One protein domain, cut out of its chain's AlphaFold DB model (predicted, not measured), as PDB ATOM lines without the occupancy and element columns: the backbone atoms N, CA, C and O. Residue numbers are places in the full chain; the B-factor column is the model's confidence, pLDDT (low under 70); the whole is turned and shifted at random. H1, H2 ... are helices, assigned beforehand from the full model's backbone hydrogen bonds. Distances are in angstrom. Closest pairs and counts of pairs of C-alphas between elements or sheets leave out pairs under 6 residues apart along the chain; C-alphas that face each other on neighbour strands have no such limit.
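What this domain is: This is residues 2 to 64 of the 620 residues of the protein "DNA/RNA endonuclease G (NUC1)" of Niastella sp. CF465 (UniProt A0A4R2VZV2). Five short helices make a small compact ball, with H5 as its hub: H1 packs on H5 near one end of the longest axis, H3 packs on it near the other end, and H4 meets it nearly square on. H2, the longest helix, runs along one side of the ball and joins the others only loosely, its one contact being a corner with H1. The printed part has 63 residues with five named helices, in the order H1, H2, H3, H4, H5, and no named strand; the class is all helix. The whole is compact, with a radius of gyration of the C-alphas of 10.4 A, and its C-alphas span 28 by 25 by 19 A.

How they stand to each other: H1, residues 4 to 10, and H2, residues 12 to 23, only just touch, with 3 pairs of C-alphas within 8 A, and only at the corner by their link. H2 takes part with residues 14 to 15 alone; the closest C-alphas, of Leu 8 and Lys 15, are 4.9 A apart. The two stand at a steep tilt of 51 degrees, opposite ways. H3, residues 29 to 33, is apart from both H1 and H2. H4, residues 38 to 46, is close to H2 but not clearly touching it, the closest C-alphas being those of Ile 22 and Arg 38 at 7.0 A. H5, residues 53 to 63, is the hub and touches H1, H3 and H4. It is about perpendicular to H4, at 78 degrees, with the C-alphas of Ile 41 and Ala 55 closest at 5.3 A. With H3 its closest C-alphas are those of Ala 30 and Ile 58, 6.0 A apart. With H1 they are those of Ile 4 and Arg 60, 6.5 A apart, at a shallow tilt of 34.8 degrees, only just short of steep, the same way. In H1, H2, H3, H4 and H5 every O i to N i+4 pair is within hydrogen-bond range.

Where its parts are: H1 begins at C-alpha 4, (52.532, 100.097, 289.434), and its residues 4 to 10 measure 9.8 A from first to last C-alpha. H2, residues 12 to 23, measures 15.5 A and ends at C-alpha 23, (63.319, 99.411, 303.807). H3, residues 29 to 33, measures 6.5 A, and H4, residues 38 to 46, 12.5 A. H5, residues 53 to 63, measures 15.2 A and ends at C-alpha 63, (53.429, 92.329, 291.405).

The domain as a whole: The two C-alphas farthest apart, those of Ala 10 and Gly 35, are 28.4 A from each other. The printed part has no cut. The links from H1 to H2, H2 to H3 and H3 to H4 are tight, and the link from H4 to H5, 6 residues, is short. The mean pLDDT of the printed part is 78.5, with low confidence, under 70, at residue 2, residue 34 and residues 47 to 51.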
ATOM      1  N   LYS A   2      47.257  97.978 284.649       63.62
ATOM      2  CA  LYS A   2      47.344  98.928 285.783       63.62
ATOM      3  C   LYS A   2      48.787  99.423 285.950       63.62
ATOM      4  O   LYS A   2      49.748  98.644 285.854       63.62
ATOM      5  N   SER A   3      48.949 100.717 286.195       73.06
ATOM      6  CA  SER A   3      50.244 101.278 286.565       73.06
ATOM      7  C   SER A   3      50.703 100.672 287.898       73.06
ATOM      8  O   SER A   3      49.878 100.260 288.713       73.06
ATOM      9  N   ILE A   4      52.014 100.602 288.147       77.81
ATOM     10  CA  ILE A   4      52.532 100.097 289.434       77.81
ATOM     11  C   ILE A   4      51.895 100.850 290.597       77.81
ATOM     12  O   ILE A   4      51.456 100.236 291.561       77.81
ATOM     13  N   GLN A   5      51.775 102.170 290.479       77.75
ATOM     14  CA  GLN A   5      51.163 103.010 291.501       77.75
ATOM     15  C   GLN A   5      49.688 102.663 291.708       77.75
ATOM     16  O   GLN A   5      49.241 102.598 292.848       77.75
ATOM     17  N   GLN A   6      48.940 102.385 290.637       78.56
ATOM     18  CA  GLN A   6      47.554 101.927 290.743       78.56
ATOM     19  C   GLN A   6      47.456 100.569 291.450       78.56
ATOM     20  O   GLN A   6      46.595 100.409 292.312       78.56
ATOM     21  N   ILE A   7      48.351  99.619 291.144       80.25
ATOM     22  CA  ILE A   7      48.399  98.312 291.823       80.25
ATOM     23  C   ILE A   7      48.736  98.503 293.306       80.25
ATOM     24  O   ILE A   7      47.994  98.044 294.164       80.25
ATOM     25  N   LEU A   8      49.808  99.233 293.624       84.69
ATOM     26  CA  LEU A   8      50.249  99.468 295.003       84.69
ATOM     27  C   LEU A   8      49.254 100.315 295.815       84.69
ATOM     28  O   LEU A   8      49.188 100.190 297.035       84.69
ATOM     29  N   LYS A   9      48.481 101.192 295.164       84.56
ATOM     30  CA  LYS A   9      47.399 101.954 295.804       84.56
ATOM     31  C   LYS A   9      46.194 101.065 296.103       84.56
ATOM     32  O   LYS A   9      45.604 101.206 297.169       84.56
ATOM     33  N   ALA A  10      45.832 100.185 295.172       82.69
ATOM     34  CA  ALA A  10      44.723  99.250 295.340       82.69
ATOM     35  C   ALA A  10      45.060  98.092 296.295       82.69
ATOM     36  O   ALA A  10      44.153  97.503 296.876       82.69
ATOM     37  N   ASP A  11      46.348  97.786 296.478       86.38
ATOM     38  CA  ASP A  11      46.828  96.648 297.259       86.38
ATOM     39  C   ASP A  11      47.857  97.062 298.330       86.38
ATOM     40  O   ASP A  11      49.076  97.021 298.104       86.38
ATOM     41  N   PRO A  12      47.385  97.452 299.531       87.00
ATOM     42  CA  PRO A  12      48.250  97.875 300.628       87.00
ATOM     43  C   PRO A  12      49.236  96.797 301.090       87.00
ATOM     44  O   PRO A  12      50.314  97.134 301.583       87.00
ATOM     45  N   ALA A  13      48.898  95.516 300.931       86.69
ATOM     46  CA  ALA A  13      49.764  94.417 301.338       86.69
ATOM     47  C   ALA A  13      50.955  94.277 300.378       86.69
ATOM     48  O   ALA A  13      52.096  94.248 300.836       86.69
ATOM     49  N   LEU A  14      50.726  94.335 299.057       87.62
ATOM     50  CA  LEU A  14      51.820  94.383 298.076       87.62
ATOM     51  C   LEU A  14      52.692  95.634 298.244       87.62
ATOM     52  O   LEU A  14      53.917  95.559 298.150       87.62
ATOM     53  N   LYS A  15      52.083  96.788 298.546       88.19
ATOM     54  CA  LYS A  15      52.833  98.011 298.867       88.19
ATOM     55  C   LYS A  15      53.706  97.839 300.102       88.19
ATOM     56  O   LYS A  15      54.860  98.266 300.082       88.19
ATOM     57  N   SER A  16      53.173  97.217 301.148       86.00
ATOM     58  CA  SER A  16      53.911  96.949 302.382       86.00
ATOM     59  C   SER A  16      55.074  95.995 302.132       86.00
ATOM     60  O   SER A  16      56.179  96.284 302.574       86.00
ATOM     61  N   GLU A  17      54.873  94.930 301.352       87.19
ATOM     62  CA  GLU A  17      55.932  93.993 300.964       87.19
ATOM     63  C   GLU A  17      57.068  94.697 300.207       87.19
ATOM     64  O   GLU A  17      58.226  94.630 300.620       87.19
ATOM     65  N   VAL A  18      56.742  95.423 299.131       86.00
ATOM     66  CA  VAL A  18      57.742  96.146 298.330       86.00
ATOM     67  C   VAL A  18      58.479  97.174 299.192       86.00
ATOM     68  O   VAL A  18      59.706  97.260 299.142       86.00
ATOM     69  N   THR A  19      57.756  97.920 300.033       85.00
ATOM     70  CA  THR A  19      58.347  98.927 300.926       85.00
ATOM     71  C   THR A  19      59.224  98.292 302.005       85.00
ATOM     72  O   THR A  19      60.279  98.838 302.303       85.00
ATOM     73  N   ALA A  20      58.842  97.138 302.560       80.94
ATOM     74  CA  ALA A  20      59.603  96.430 303.588       80.94
ATOM     75  C   ALA A  20      60.912  95.856 303.037       80.94
ATOM     76  O   ALA A  20      61.965  96.095 303.627       80.94
ATOM     77  N   ILE A  21      60.873  95.193 301.872       77.44
ATOM     78  CA  ILE A  21      62.078  94.697 301.181       77.44
ATOM     79  C   ILE A  21      63.041  95.858 300.936       77.44
ATOM     80  O   ILE A  21      64.223  95.801 301.271       77.44
ATOM     81  N   ILE A  22      62.510  96.954 300.397       78.56
ATOM     82  CA  ILE A  22      63.285  98.156 300.132       78.56
ATOM     83  C   ILE A  22      63.757  98.814 301.431       78.56
ATOM     84  O   ILE A  22      64.831  99.401 301.429       78.56
ATOM     85  N   GLY A  23      62.995  98.786 302.522       73.75
ATOM     86  CA  GLY A  23      63.319  99.411 303.807       73.75
ATOM     87  C   GLY A  23      64.451  98.694 304.540       73.75
ATOM     88  O   GLY A  23      65.382  99.354 304.994       73.75
ATOM     89  N   ALA A  24      64.434  97.359 304.525       73.56
ATOM     90  CA  ALA A  24      65.366  96.471 305.225       73.56
ATOM     91  C   ALA A  24      66.816  96.486 304.705       73.56
ATOM     92  O   ALA A  24      67.664  95.770 305.217       73.56
ATOM     93  N   GLY A  25      67.125  97.282 303.680       72.81
ATOM     94  CA  GLY A  25      68.450  97.273 303.052       72.81
ATOM     95  C   GLY A  25      68.489  96.509 301.732       72.81
ATOM     96  O   GLY A  25      69.355  96.782 300.901       72.81
ATOM     97  N   ASP A  26      67.513  95.631 301.522       74.62
ATOM     98  CA  ASP A  26      67.460  94.673 300.430       74.62
ATOM     99  C   ASP A  26      66.943  95.249 299.103       74.62
ATOM    100  O   ASP A  26      66.467  96.382 298.991       74.62
ATOM    101  N   ASN A  27      67.082  94.437 298.055       79.12
ATOM    102  CA  ASN A  27      66.606  94.725 296.709       79.12
ATOM    103  C   ASN A  27      65.715  93.576 296.219       79.12
ATOM    104  O   ASN A  27      65.889  92.438 296.663       79.12
ATOM    105  N   LEU A  28      64.784  93.854 295.300       80.88
ATOM    106  CA  LEU A  28      63.893  92.824 294.756       80.88
ATOM    107  C   LEU A  28      64.725  91.699 294.101       80.88
ATOM    108  O   LEU A  28      65.718  92.009 293.436       80.88
ATOM    109  N   PRO A  29      64.352  90.411 294.229       76.75
ATOM    110  CA  PRO A  29      65.126  89.305 293.653       76.75
ATOM    111  C   PRO A  29      65.407  89.477 292.153       76.75
ATOM    112  O   PRO A  29      66.539  89.295 291.702       76.75
ATOM    113  N   ALA A  30      64.403  89.914 291.390       72.50
ATOM    114  CA  ALA A  30      64.547  90.235 289.973       72.50
ATOM    115  C   ALA A  30      65.453  91.459 289.723       72.50
ATOM    116  O   ALA A  30      66.212  91.463 288.758       72.50
ATOM    117  N   ALA A  31      65.469  92.454 290.620       78.88
ATOM    118  CA  ALA A  31      66.371  93.606 290.513       78.88
ATOM    119  C   ALA A  31      67.835  93.220 290.741       78.88
ATOM    120  O   ALA A  31      68.702  93.692 290.011       78.88
ATOM    121  N   LYS A  32      68.105  92.330 291.709       78.19
ATOM    122  CA  LYS A  32      69.450  91.780 291.951       78.19
ATOM    123  C   LYS A  32      69.971  91.058 290.702       78.19
ATOM    124  O   LYS A  32      71.097  91.306 290.289       78.19
ATOM    125  N   LYS A  33      69.134  90.225 290.069       73.62
ATOM    126  CA  LYS A  33      69.473  89.488 288.835       73.62
ATOM    127  C   LYS A  33      69.704  90.408 287.631       73.62
ATOM    128  O   LYS A  33      70.600  90.153 286.839       73.62
ATOM    129  N   ALA A  34      68.915  91.475 287.511       69.50
ATOM    130  CA  ALA A  34      68.980  92.421 286.398       69.50
ATOM    131  C   ALA A  34      70.003  93.562 286.593       69.50
ATOM    132  O   ALA A  34      70.083  94.454 285.753       69.50
ATOM    133  N   GLY A  35      70.749  93.584 287.706       79.50
ATOM    134  CA  GLY A  35      71.718  94.647 288.001       79.50
ATOM    135  C   GLY A  35      71.093  96.021 288.279       79.50
ATOM    136  O   GLY A  35      71.772  97.043 288.203       79.50
ATOM    137  N   VAL A  36      69.800  96.081 288.607       81.12
ATOM    138  CA  VAL A  36      69.096  97.345 288.851       81.12
ATOM    139  C   VAL A  36      69.255  97.769 290.297       81.12
ATOM    140  O   VAL A  36      68.916  97.027 291.219       81.12
ATOM    141  N   SER A  37      69.748  98.988 290.513       83.94
ATOM    142  CA  SER A  37      70.012  99.485 291.862       83.94
ATOM    143  C   SER A  37      68.731  99.632 292.693       83.94
ATOM    144  O   SER A  37      67.679 100.048 292.203       83.94
ATOM    145  N   ARG A  38      68.840  99.385 294.003       83.75
ATOM    146  CA  ARG A  38      67.761  99.643 294.972       83.75
ATOM    147  C   ARG A  38      67.264 101.091 294.915       83.75
ATOM    148  O   ARG A  38      66.084 101.340 295.131       83.75
ATOM    149  N   ASN A  39      68.148 102.050 294.620       83.81
ATOM    150  CA  ASN A  39      67.769 103.456 294.480       83.81
ATOM    151  C   ASN A  39      66.859 103.681 293.259       83.81
ATOM    152  O   ASN A  39      65.888 104.425 293.355       83.81
ATOM    153  N   ALA A  40      67.121 102.997 292.141       82.81
ATOM    154  CA  ALA A  40      66.241 103.032 290.977       82.81
ATOM    155  C   ALA A  40      64.864 102.418 291.289       82.81
ATOM    156  O   ALA A  40      63.845 103.004 290.937       82.81
ATOM    157  N   ILE A  41      64.815 101.305 292.033       84.81
ATOM    158  CA  ILE A  41      63.546 100.719 292.501       84.81
ATOM    159  C   ILE A  41      62.800 101.688 293.436       84.81
ATOM    160  O   ILE A  41      61.617 101.939 293.229       84.81
ATOM    161  N   LYS A  42      63.480 102.300 294.420       83.25
ATOM    162  CA  LYS A  42      62.895 103.326 295.312       83.25
ATOM    163  C   LYS A  42      62.276 104.480 294.529       83.25
ATOM    164  O   LYS A  42      61.137 104.857 294.792       83.25
ATOM    165  N   LYS A  43      63.018 105.019 293.558       82.44
ATOM    166  CA  LYS A  43      62.544 106.098 292.688       82.44
ATOM    167  C   LYS A  43      61.340 105.666 291.854       82.44
ATOM    168  O   LYS A  43      60.384 106.419 291.794       82.44
ATOM    169  N   ALA A  44      61.327 104.457 291.298       81.31
ATOM    170  CA  ALA A  44      60.187 103.956 290.525       81.31
ATOM    171  C   ALA A  44      58.922 103.699 291.375       81.31
ATOM    172  O   ALA A  44      57.810 103.754 290.859       81.31
ATOM    173  N   VAL A  45      59.066 103.436 292.681       79.19
ATOM    174  CA  VAL A  45      57.925 103.269 293.604       79.19
ATOM    175  C   VAL A  45      57.295 104.611 294.006       79.19
ATOM    176  O   VAL A  45      56.086 104.665 294.225       79.19
ATOM    177  N   ILE A  46      58.095 105.679 294.130       74.44
ATOM    178  CA  ILE A  46      57.684 106.966 294.734       74.44
ATOM    179  C   ILE A  46      57.569 108.103 293.697       74.44
ATOM    180  O   ILE A  46      56.782 109.027 293.883       74.44
ATOM    181  N   GLY A  47      58.365 108.060 292.630       65.12
ATOM    182  CA  GLY A  47      58.506 109.113 291.624       65.12
ATOM    183  C   GLY A  47      57.474 109.055 290.487       65.12
ATOM    184  O   GLY A  47      56.666 108.123 290.431       65.12
ATOM    185  N   PRO A  48      57.475 110.058 289.586       57.44
ATOM    186  CA  PRO A  48      56.568 110.113 288.442       57.44
ATOM    187  C   PRO A  48      56.817 108.955 287.462       57.44
ATOM    188  O   PRO A  48      57.934 108.452 287.333       57.44
ATOM    189  N   HIS A  49      55.755 108.527 286.774       54.19
ATOM    190  CA  HIS A  49      55.831 107.485 285.749       54.19
ATOM    191  C   HIS A  49      56.840 107.848 284.646       54.19
ATOM    192  O   HIS A  49      56.907 109.004 284.239       54.19
ATOM    193  N   ALA A  50      57.541 106.833 284.126       55.84
ATOM    194  CA  ALA A  50      58.367 106.872 282.908       55.84
ATOM    195  C   ALA A  50      59.838 107.336 283.009       55.84
ATOM    196  O   ALA A  50      60.535 107.288 281.997       55.84
ATOM    197  N   GLU A  51      60.378 107.673 284.187       62.28
ATOM    198  CA  GLU A  51      61.816 108.008 284.301       62.28
ATOM    199  C   GLU A  51      62.740 106.774 284.378       62.28
ATOM    200  O   GLU A  51      63.933 106.869 284.089       62.28
ATOM    201  N   LEU A  52      62.217 105.602 284.770       73.94
ATOM    202  CA  LEU A  52      63.010 104.385 285.020       73.94
ATOM    203  C   LEU A  52      62.304 103.111 284.502       73.94
ATOM    204  O   LEU A  52      61.913 102.253 285.301       73.94
ATOM    205  N   PRO A  53      62.165 102.937 283.174       72.88
ATOM    206  CA  PRO A  53      61.371 101.856 282.572       72.88
ATOM    207  C   PRO A  53      61.827 100.452 282.998       72.88
ATOM    208  O   PRO A  53      61.010  99.552 283.185       72.88
ATOM    209  N   LEU A  54      63.130 100.268 283.216       74.88
ATOM    210  CA  LEU A  54      63.696  98.998 283.664       74.88
ATOM    211  C   LEU A  54      63.324  98.666 285.123       74.88
ATOM    212  O   LEU A  54      62.995  97.525 285.442       74.88
ATOM    213  N   ALA A  55      63.338  99.664 286.009       80.06
ATOM    214  CA  ALA A  55      62.936  99.495 287.404       80.06
ATOM    215  C   ALA A  55      61.430  99.215 287.519       80.06
ATOM    216  O   ALA A  55      61.017  98.352 288.294       80.06
ATOM    217  N   GLU A  56      60.619  99.884 286.696       78.62
ATOM    218  CA  GLU A  56      59.189  99.605 286.591       78.62
ATOM    219  C   GLU A  56      58.926  98.171 286.097       78.62
ATOM    220  O   GLU A  56      58.122  97.451 286.686       78.62
ATOM    221  N   ALA A  57      59.649  97.697 285.078       75.88
ATOM    222  CA  ALA A  57      59.541  96.314 284.605       75.88
ATOM    223  C   ALA A  57      59.720  95.296 285.743       75.88
ATOM    224  O   ALA A  57      58.930  94.365 285.894       75.88
ATOM    225  N   ILE A  58      60.732  95.511 286.583       80.94
ATOM    226  CA  ILE A  58      61.062  94.618 287.693       80.94
ATOM    227  C   ILE A  58      59.993  94.626 288.779       80.94
ATOM    228  O   ILE A  58      59.582  93.563 289.246       80.94
ATOM    229  N   ILE A  59      59.516  95.809 289.175       84.00
ATOM    230  CA  ILE A  59      58.423  95.899 290.146       84.00
ATOM    231  C   ILE A  59      57.183  95.206 289.571       84.00
ATOM    232  O   ILE A  59      56.508  94.459 290.271       84.00
ATOM    233  N   ARG A  60      56.911  95.371 288.275       81.12
ATOM    234  CA  ARG A  60      55.778  94.726 287.609       81.12
ATOM    235  C   ARG A  60      55.866  93.202 287.638       81.12
ATOM    236  O   ARG A  60      54.856  92.579 287.932       81.12
ATOM    237  N   ILE A  61      57.039  92.605 287.422       81.12
ATOM    238  CA  ILE A  61      57.238  91.148 287.567       81.12
ATOM    239  C   ILE A  61      56.925  90.692 288.986       81.12
ATOM    240  O   ILE A  61      56.308  89.651 289.185       81.12
ATOM    241  N   HIS A  62      57.346  91.479 289.972       86.12
ATOM    242  CA  HIS A  62      57.110  91.168 291.375       86.12
ATOM    243  C   HIS A  62      55.611  91.189 291.713       86.12
ATOM    244  O   HIS A  62      55.124  90.319 292.428       86.12
ATOM    245  N   LEU A  63      54.863  92.142 291.147       88.88
ATOM    246  CA  LEU A  63      53.429  92.329 291.405       88.88
ATOM    247  C   LEU A  63      52.508  91.461 290.528       88.88
ATOM    248  O   LEU A  63      51.419  91.089 290.963       88.88
ATOM    249  N   ARG A  64      52.904  91.179 289.283       88.94
ATOM    250  CA  ARG A  64      52.160  90.422 288.261       88.94
ATOM    251  C   ARG A  64      53.139  89.531 287.485       88.94
ATOM    252  O   ARG A  64      53.521  89.854 286.356       88.94
TER     253      ARG A  64